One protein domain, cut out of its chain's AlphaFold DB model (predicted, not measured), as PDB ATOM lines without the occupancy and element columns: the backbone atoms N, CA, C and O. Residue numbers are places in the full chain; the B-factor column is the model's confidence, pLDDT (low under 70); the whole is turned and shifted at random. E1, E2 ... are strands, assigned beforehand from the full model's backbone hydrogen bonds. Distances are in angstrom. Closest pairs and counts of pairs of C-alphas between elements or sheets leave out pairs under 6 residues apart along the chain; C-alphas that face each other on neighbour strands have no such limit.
ATOM      1  N   HIS A   6     248.673 224.603 270.244       95.00
ATOM      2  CA  HIS A   6     248.531 225.450 271.425       95.00
ATOM      3  C   HIS A   6     247.557 226.582 271.110       95.00
ATOM      4  O   HIS A   6     247.753 227.289 270.124       95.00
ATOM      5  N   MET A   7     246.535 226.742 271.952       95.38
ATOM      6  CA  MET A   7     245.594 227.859 271.887       95.38
ATOM      7  C   MET A   7     246.203 229.079 272.574       95.38
ATOM      8  O   MET A   7     246.714 228.978 273.695       95.38
ATOM      9  N   MET A   8     246.205 230.208 271.881       94.25
ATOM     10  CA  MET A   8     246.748 231.476 272.348       94.25
ATOM     11  C   MET A   8     245.668 232.279 273.090       94.25
ATOM     12  O   MET A   8     244.481 231.971 272.974       94.25
ATOM     13  N   PRO A   9     246.044 233.312 273.869       91.94
ATOM     14  CA  PRO A   9     245.072 234.130 274.599       91.94
ATOM     15  C   PRO A   9     244.034 234.837 273.714       91.94
ATOM     16  O   PRO A   9     242.943 235.134 274.186       91.94
ATOM     17  N   ASP A  10     244.368 235.103 272.450       86.81
ATOM     18  CA  ASP A  10     243.469 235.693 271.450       86.81
ATOM     19  C   ASP A  10     242.558 234.658 270.758       86.81
ATOM     20  O   ASP A  10     241.799 235.009 269.858       86.81
ATOM     21  N   GLY A  11     242.620 233.390 271.175       91.06
ATOM     22  CA  GLY A  11     241.850 232.283 270.611       91.06
ATOM     23  C   GLY A  11     242.479 231.639 269.374       91.06
ATOM     24  O   GLY A  11     242.001 230.591 268.949       91.06
ATOM     25  N   SER A  12     243.558 232.204 268.823       91.94
ATOM     26  CA  SER A  12     244.261 231.612 267.683       91.94
ATOM     27  C   SER A  12     245.016 230.340 268.074       91.94
ATOM     28  O   SER A  12     245.392 230.141 269.233       91.94
ATOM     29  N   PHE A  13     245.273 229.467 267.101       94.56
ATOM     30  CA  PHE A  13     246.093 228.276 267.300       94.56
ATOM     31  C   PHE A  13     247.452 228.418 266.622       94.56
ATOM     32  O   PHE A  13     247.593 229.019 265.562       94.56
ATOM     33  N   ILE A  14     248.459 227.786 267.218       94.25
ATOM     34  CA  ILE A  14     249.770 227.585 266.598       94.25
ATOM     35  C   ILE A  14     250.222 226.130 266.762       94.25
ATOM     36  O   ILE A  14     249.796 225.429 267.685       94.25
ATOM     37  N   ILE A  15     251.141 225.685 265.904       91.50
ATOM     38  CA  ILE A  15     251.810 224.386 266.032       91.50
ATOM     39  C   ILE A  15     253.187 224.568 266.684       91.50
ATOM     40  O   ILE A  15     254.000 225.376 266.236       91.50
ATOM     41  N   GLY A  16     253.479 223.759 267.707       90.62
ATOM     42  CA  GLY A  16     254.766 223.784 268.414       90.62
ATOM     43  C   GLY A  16     254.820 224.801 269.555       90.62
ATOM     44  O   GLY A  16     253.786 225.309 269.982       90.62
ATOM     45  N   LYS A  17     256.014 225.062 270.101       91.88
ATOM     46  CA  LYS A  17     256.164 225.919 271.293       91.88
ATOM     47  C   LYS A  17     255.834 227.396 270.985       91.88
ATOM     48  O   LYS A  17     256.530 227.983 270.153       91.88
ATOM     49  N   PRO A  18     254.877 228.024 271.700       93.94
ATOM     50  CA  PRO A  18     254.553 229.436 271.515       93.94
ATOM     51  C   PRO A  18     255.700 230.371 271.852       93.94
ATOM     52  O   PRO A  18     256.377 230.214 272.873       93.94
ATOM     53  N   ARG A  19     255.890 231.382 271.006       94.25
ATOM     54  CA  ARG A  19     256.845 232.472 271.213       94.25
ATOM     55  C   ARG A  19     256.191 233.791 270.833       94.25
ATOM     56  O   ARG A  19     255.599 233.897 269.764       94.25
ATOM     57  N   ARG A  20     256.304 234.777 271.722       95.19
ATOM     58  CA  ARG A  20     255.696 236.098 271.554       95.19
ATOM     59  C   ARG A  20     256.571 236.984 270.667       95.19
ATOM     60  O   ARG A  20     257.776 237.089 270.899       95.19
ATOM     61  N   CYS A  21     255.955 237.614 269.680       96.56
ATOM     62  CA  CYS A  21     256.564 238.576 268.772       96.56
ATOM     63  C   CYS A  21     256.551 239.997 269.372       96.56
ATOM     64  O   CYS A  21     255.791 240.266 270.306       96.56
ATOM     65  N   PRO A  22     257.363 240.931 268.840       96.50
ATOM     66  CA  PRO A  22     257.397 242.319 269.310       96.50
ATOM     67  C   PRO A  22     256.059 243.068 269.225       96.50
ATOM     68  O   PRO A  22     255.791 243.919 270.066       96.50
ATOM     69  N   ASP A  23     255.218 242.746 268.242       94.81
ATOM     70  CA  ASP A  23     253.878 243.329 268.073       94.81
ATOM     71  C   ASP A  23     252.808 242.680 268.973       94.81
ATOM     72  O   ASP A  23     251.641 243.059 268.932       94.81
ATOM     73  N   GLY A  24     253.198 241.707 269.800       93.88
ATOM     74  CA  GLY A  24     252.306 240.979 270.693       93.88
ATOM     75  C   GLY A  24     251.671 239.726 270.089       93.88
ATOM     76  O   GLY A  24     251.105 238.955 270.863       93.88
ATOM     77  N   SER A  25     251.813 239.485 268.781       93.69
ATOM     78  CA  SER A  25     251.385 238.238 268.130       93.69
ATOM     79  C   SER A  25     252.211 237.032 268.601       93.69
ATOM     80  O   SER A  25     253.225 237.177 269.295       93.69
ATOM     81  N   TYR A  26     251.786 235.821 268.233       94.62
ATOM     82  CA  TYR A  26     252.476 234.581 268.583       94.62
ATOM     83  C   TYR A  26     252.835 233.768 267.342       94.62
ATOM     84  O   TYR A  26     252.046 233.639 266.412       94.62
ATOM     85  N   VAL A  27     254.020 233.160 267.364       95.19
ATOM     86  CA  VAL A  27     254.457 232.183 266.360       95.19
ATOM     87  C   VAL A  27     254.874 230.874 267.026       95.19
ATOM     88  O   VAL A  27     255.289 230.848 268.190       95.19
ATOM     89  N   GLY A  28     254.778 229.779 266.270       92.31
ATOM     90  CA  GLY A  28     255.241 228.455 266.686       92.31
ATOM     91  C   GLY A  28     256.765 228.321 266.715       92.31
ATOM     92  O   GLY A  28     257.516 229.288 266.562       92.31
ATOM     93  N   ASP A  29     257.244 227.093 266.889       86.31
ATOM     94  CA  ASP A  29     258.652 226.741 266.689       86.31
ATOM     95  C   ASP A  29     258.949 226.442 265.203       86.31
ATOM     96  O   ASP A  29     258.043 226.303 264.386       86.31
ATOM     97  N   GLY A  30     260.228 226.347 264.827       86.25
ATOM     98  CA  GLY A  30     260.631 226.132 263.423       86.25
ATOM     99  C   GLY A  30     261.569 227.191 262.840       86.25
ATOM    100  O   GLY A  30     261.715 227.269 261.629       86.25
ATOM    101  N   GLY A  31     262.200 228.004 263.692       91.69
ATOM    102  CA  GLY A  31     263.225 228.970 263.291       91.69
ATOM    103  C   GLY A  31     263.199 230.243 264.143       91.69
ATOM    104  O   GLY A  31     262.391 230.338 265.072       91.69
ATOM    105  N   PRO A  32     264.064 231.234 263.875       95.44
ATOM    106  CA  PRO A  32     264.012 232.542 264.540       95.44
ATOM    107  C   PRO A  32     262.666 233.248 264.310       95.44
ATOM    108  O   PRO A  32     261.941 232.915 263.379       95.44
ATOM    109  N   ILE A  33     262.310 234.201 265.173       97.25
ATOM    110  CA  ILE A  33     261.207 235.125 264.874       97.25
ATOM    111  C   ILE A  33     261.724 236.094 263.810       97.25
ATOM    112  O   ILE A  33     262.682 236.823 264.067       97.25
ATOM    113  N   THR A  34     261.105 236.099 262.634       97.75
ATOM    114  CA  THR A  34     261.523 236.934 261.503       97.75
ATOM    115  C   THR A  34     260.389 237.863 261.106       97.75
ATOM    116  O   THR A  34     259.251 237.422 260.958       97.75
ATOM    117  N   ARG A  35     260.700 239.147 260.904       98.00
ATOM    118  CA  ARG A  35     259.744 240.113 260.357       98.00
ATOM    119  C   ARG A  35     259.697 239.979 258.836       98.00
ATOM    120  O   ARG A  35     260.725 240.117 258.173       98.00
ATOM    121  N   ALA A  36     258.524 239.687 258.297       98.00
ATOM    122  CA  ALA A  36     258.275 239.600 256.870       98.00
ATOM    123  C   ALA A  36     258.183 241.000 256.221       98.00
ATOM    124  O   ALA A  36     257.996 242.001 256.920       98.00
ATOM    125  N   PRO A  37     258.304 241.096 254.881       97.88
ATOM    126  CA  PRO A  37     258.190 242.363 254.154       97.88
ATOM    127  C   PRO A  37     256.863 243.109 254.339       97.88
ATOM    128  O   PRO A  37     256.861 244.335 254.302       97.88
ATOM    129  N   ASP A  38     255.753 242.401 254.569       97.06
ATOM    130  CA  ASP A  38     254.445 243.011 254.864       97.06
ATOM    131  C   ASP A  38     254.317 243.512 256.318       97.06
ATOM    132  O   ASP A  38     253.303 244.092 256.698       97.06
ATOM    133  N   GLY A  39     255.358 243.318 257.132       97.50
ATOM    134  CA  GLY A  39     255.424 243.739 258.524       97.50
ATOM    135  C   GLY A  39     254.965 242.697 259.540       97.50
ATOM    136  O   GLY A  39     255.200 242.927 260.728       97.50
ATOM    137  N   THR A  40     254.388 241.572 259.103       97.06
ATOM    138  CA  THR A  40     253.992 240.454 259.977       97.06
ATOM    139  C   THR A  40     255.209 239.696 260.518       97.06
ATOM    140  O   THR A  40     256.319 239.808 259.990       97.06
ATOM    141  N   TYR A  41     255.026 238.914 261.585       97.12
ATOM    142  CA  TYR A  41     256.071 238.048 262.133       97.12
ATOM    143  C   TYR A  41     255.788 236.577 261.847       97.12
ATOM    144  O   TYR A  41     254.673 236.095 262.018       97.12
ATOM    145  N   VAL A  42     256.833 235.845 261.461       97.06
ATOM    146  CA  VAL A  42     256.771 234.411 261.164       97.06
ATOM    147  C   VAL A  42     257.905 233.653 261.862       97.06
ATOM    148  O   VAL A  42     258.922 234.238 262.241       97.06
ATOM    149  N   ALA A  43     257.753 232.339 262.034       95.62
ATOM    150  CA  ALA A  43     258.825 231.471 262.523       95.62
ATOM    151  C   ALA A  43     259.695 230.975 261.356       95.62
ATOM    152  O   ALA A  43     259.203 230.267 260.494       95.62
ATOM    153  N   GLY A  44     260.989 231.291 261.334       95.06
ATOM    154  CA  GLY A  44     261.907 230.865 260.271       95.06
ATOM    155  C   GLY A  44     261.954 231.830 259.088       95.06
ATOM    156  O   GLY A  44     261.743 233.034 259.248       95.06
ATOM    157  N   LYS A  45     262.299 231.318 257.902       94.81
ATOM    158  CA  LYS A  45     262.405 232.127 256.681       94.81
ATOM    159  C   LYS A  45     261.003 232.490 256.159       94.81
ATOM    160  O   LYS A  45     260.207 231.578 255.950       94.81
ATOM    161  N   PRO A  46     260.703 233.778 255.897       97.00
ATOM    162  CA  PRO A  46     259.446 234.171 255.272       97.00
ATOM    163  C   PRO A  46     259.324 233.611 253.852       97.00
ATOM    164  O   PRO A  46     260.216 233.798 253.019       97.00
ATOM    165  N   GLN A  47     258.199 232.966 253.567       97.06
ATOM    166  CA  GLN A  47     257.813 232.478 252.246       97.06
ATOM    167  C   GLN A  47     256.481 233.116 251.855       97.06
ATOM    168  O   GLN A  47     255.536 233.088 252.636       97.06
ATOM    169  N   ARG A  48     256.399 233.708 250.660       97.44
ATOM    170  CA  ARG A  48     255.168 234.351 250.185       97.44
ATOM    171  C   ARG A  48     254.242 233.308 249.560       97.44
ATOM    172  O   ARG A  48     254.628 232.654 248.593       97.44
ATOM    173  N   ALA A  49     253.042 233.162 250.107       97.75
ATOM    174  CA  ALA A  49     252.001 232.292 249.578       97.75
ATOM    175  C   ALA A  49     251.263 232.944 248.387       97.75
ATOM    176  O   ALA A  49     251.350 234.162 248.199       97.75
ATOM    177  N   PRO A  50     250.526 232.162 247.571       97.69
ATOM    178  CA  PRO A  50     249.757 232.690 246.439       97.69
ATOM    179  C   PRO A  50     248.691 233.726 246.818       97.69
ATOM    180  O   PRO A  50     248.417 234.624 246.027       97.69
ATOM    181  N   ASP A  51     248.133 233.645 248.027       96.75
ATOM    182  CA  ASP A  51     247.196 234.641 248.570       96.75
ATOM    183  C   ASP A  51     247.879 235.946 249.031       96.75
ATOM    184  O   ASP A  51     247.222 236.877 249.491       96.75
ATOM    185  N   GLY A  52     249.205 236.031 248.896       96.81
ATOM    186  CA  GLY A  52     250.011 237.200 249.225       96.81
ATOM    187  C   GLY A  52     250.534 237.241 250.659       96.81
ATOM    188  O   GLY A  52     251.431 238.052 250.905       96.81
ATOM    189  N   ARG A  53     250.056 236.378 251.567       96.56
ATOM    190  CA  ARG A  53     250.521 236.324 252.965       96.56
ATOM    191  C   ARG A  53     251.921 235.726 253.067       96.56
ATOM    192  O   ARG A  53     252.326 234.905 252.239       96.56
ATOM    193  N   TYR A  54     252.658 236.101 254.110       97.38
ATOM    194  CA  TYR A  54     253.923 235.456 254.450       97.38
ATOM    195  C   TYR A  54     253.722 234.345 255.479       97.38
ATOM    196  O   TYR A  54     253.109 234.538 256.524       97.38
ATOM    197  N   LEU A  55     254.288 233.178 255.183       96.19
ATOM    198  CA  LEU A  55     254.314 232.014 256.059       96.19
ATOM    199  C   LEU A  55     255.751 231.727 256.508       96.19
ATOM    200  O   LEU A  55     256.710 232.084 255.819       96.19
ATOM    201  N   GLY A  56     255.906 231.088 257.667       93.50
ATOM    202  CA  GLY A  56     257.209 230.815 258.272       93.50
ATOM    203  C   GLY A  56     257.572 229.340 258.322       93.50
ATOM    204  O   GLY A  56     256.790 228.521 258.803       93.50
ATOM    205  N   GLY A  57     258.792 229.026 257.894       89.50
ATOM    206  CA  GLY A  57     259.447 227.745 258.144       89.50
ATOM    207  C   GLY A  57     260.250 227.278 256.937       89.50
ATOM    208  O   GLY A  57     260.369 227.998 255.947       89.50
ATOM    209  N   ASP A  58     260.769 226.056 257.016       87.88
ATOM    210  CA  ASP A  58     261.590 225.451 255.954       87.88
ATOM    211  C   ASP A  58     260.813 224.446 255.084       87.88
ATOM    212  O   ASP A  58     261.349 223.876 254.135       87.88
ATOM    213  N   GLY A  59     259.541 224.199 255.410       90.88
ATOM    214  CA  GLY A  59     258.670 223.323 254.629       90.88
ATOM    215  C   GLY A  59     258.119 224.001 253.367       90.88
ATOM    216  O   GLY A  59     258.181 225.225 253.245       90.88
ATOM    217  N   PRO A  60     257.538 223.225 252.435       94.69
ATOM    218  CA  PRO A  60     256.858 223.788 251.274       94.69
ATOM    219  C   PRO A  60     255.557 224.489 251.682       94.69
ATOM    220  O   PRO A  60     254.834 223.991 252.549       94.69
ATOM    221  N   VAL A  61     255.225 225.588 251.003       96.75
ATOM    222  CA  VAL A  61     253.879 226.177 251.050       96.75
ATOM    223  C   VAL A  61     252.889 225.198 250.418       96.75
ATOM    224  O   VAL A  61     253.102 224.736 249.294       96.75
ATOM    225  N   ARG A  62     251.806 224.869 251.125       97.50
ATOM    226  CA  ARG A  62     250.731 223.995 250.638       97.50
ATOM    227  C   ARG A  62     249.370 224.632 250.850       97.50
ATOM    228  O   ARG A  62     249.158 225.314 251.845       97.50
ATOM    229  N   MET A  63     248.456 224.372 249.920       98.06
ATOM    230  CA  MET A  63     247.048 224.729 250.068       98.06
ATOM    231  C   MET A  63     246.345 223.679 250.935       98.06
ATOM    232  O   MET A  63     246.522 222.475 250.727       98.06
ATOM    233  N   ALA A  64     245.582 224.137 251.916       98.06
ATOM    234  CA  ALA A  64     244.740 223.331 252.779       98.06
ATOM    235  C   ALA A  64     243.344 223.116 252.151       98.06
ATOM    236  O   ALA A  64     242.991 223.799 251.187       98.06
ATOM    237  N   PRO A  65     242.533 222.174 252.671       97.88
ATOM    238  CA  PRO A  65     241.191 221.896 252.149       97.88
ATOM    239  C   PRO A  65     240.228 223.093 252.139       97.88
ATOM    240  O   PRO A  65     239.345 223.143 251.291       97.88
ATOM    241  N   ASP A  66     240.401 224.052 253.051       97.00
ATOM    242  CA  ASP A  66     239.608 225.289 253.115       97.00
ATOM    243  C   ASP A  66     240.111 226.395 252.163       97.00
ATOM    244  O   ASP A  66     239.569 227.498 252.150       97.00
ATOM    245  N   GLY A  67     241.147 226.112 251.366       97.44
ATOM    246  CA  GLY A  67     241.781 227.064 250.451       97.44
ATOM    247  C   GLY A  67     242.837 227.966 251.094       97.44
ATOM    248  O   GLY A  67     243.482 228.735 250.380       97.44
ATOM    249  N   SER A  68     243.062 227.879 252.408       97.31
ATOM    250  CA  SER A  68     244.150 228.598 253.076       97.31
ATOM    251  C   SER A  68     245.522 228.009 252.721       97.31
ATOM    252  O   SER A  68     245.629 226.887 252.227       97.31
ATOM    253  N   PHE A  69     246.600 228.764 252.957       97.75
ATOM    254  CA  PHE A  69     247.970 228.301 252.735       97.75
ATOM    255  C   PHE A  69     248.728 228.142 254.053       97.75
ATOM    256  O   PHE A  69     248.673 229.018 254.916       97.75
ATOM    257  N   VAL A  70     249.475 227.043 254.173       96.25
ATOM    258  CA  VAL A  70     250.249 226.649 255.362       96.25
ATOM    259  C   VAL A  70     251.645 226.153 254.977       96.25
ATOM    260  O   VAL A  70     251.918 225.899 253.801       96.25
ATOM    261  N   ILE A  71     252.536 225.987 255.959       94.31
ATOM    262  CA  ILE A  71     253.864 225.388 255.751       94.31
ATOM    263  C   ILE A  71     253.838 223.911 256.128       94.31
ATOM    264  O   ILE A  71     253.554 223.536 257.261       94.31
ATOM    265  N   GLY A  72     254.233 223.052 255.189       92.56
ATOM    266  CA  GLY A  72     254.262 221.610 255.401       92.56
ATOM    267  C   GLY A  72     252.897 220.962 255.182       92.56
ATOM    268  O   GLY A  72     252.167 221.318 254.264       92.56
TER     269      GLY A  72
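This is residues 6 to 72 of the 83 residues of an uncharacterized protein of Achromobacter anxifer (UniProt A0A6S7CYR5). There is little regular structure: five small antiparallel pairings follow one another in an open horseshoe, E1 and E7 near its ends. Three are two-stranded hairpins, E2-E3, E4-E5 and E6-E7; two are short, residues 6 to 7 with 13 to 14 of E1, and 19 to 20 with 26 to 27. The 67 printed residues, under half in named elements, hold seven strands, E1 to E7, and no named helix: all strand, compact, radius of gyration of the C-alphas 11.4 A, spans 26 by 24 by 18 A.

E4 is residues 46 to 48, E5 54 to 56, E2 33 to 35, E3 41 to 43, E6 61 to 63, E7 69 to 71, E1 13 to 15. C-alpha 13 is at (246.093, 228.276, 267.300), C-alpha 71 at (253.864, 225.388, 255.751).

Within hydrogen-bond range are N 47 and O 55 of hairpin E4-E5, 2.8 A, N 34 and O 42 of E2-E3, 2.9 A, and N 62 and O 70 of E6-E7, 2.9 A. The closest C-alphas of E3 and E5, Ala 43 and Gly 56, are 4.6 A apart. Those of E5 and E7, Leu 55 and Ile 71, are 6.6 A apart. E1 pairs with no named strand.

The farthest C-alphas, Pro 22 and Pro 65, are 31.2 A apart. The link E1 to E2 is long. The printed part has no cut; no printed residue is under 70 in pLDDT.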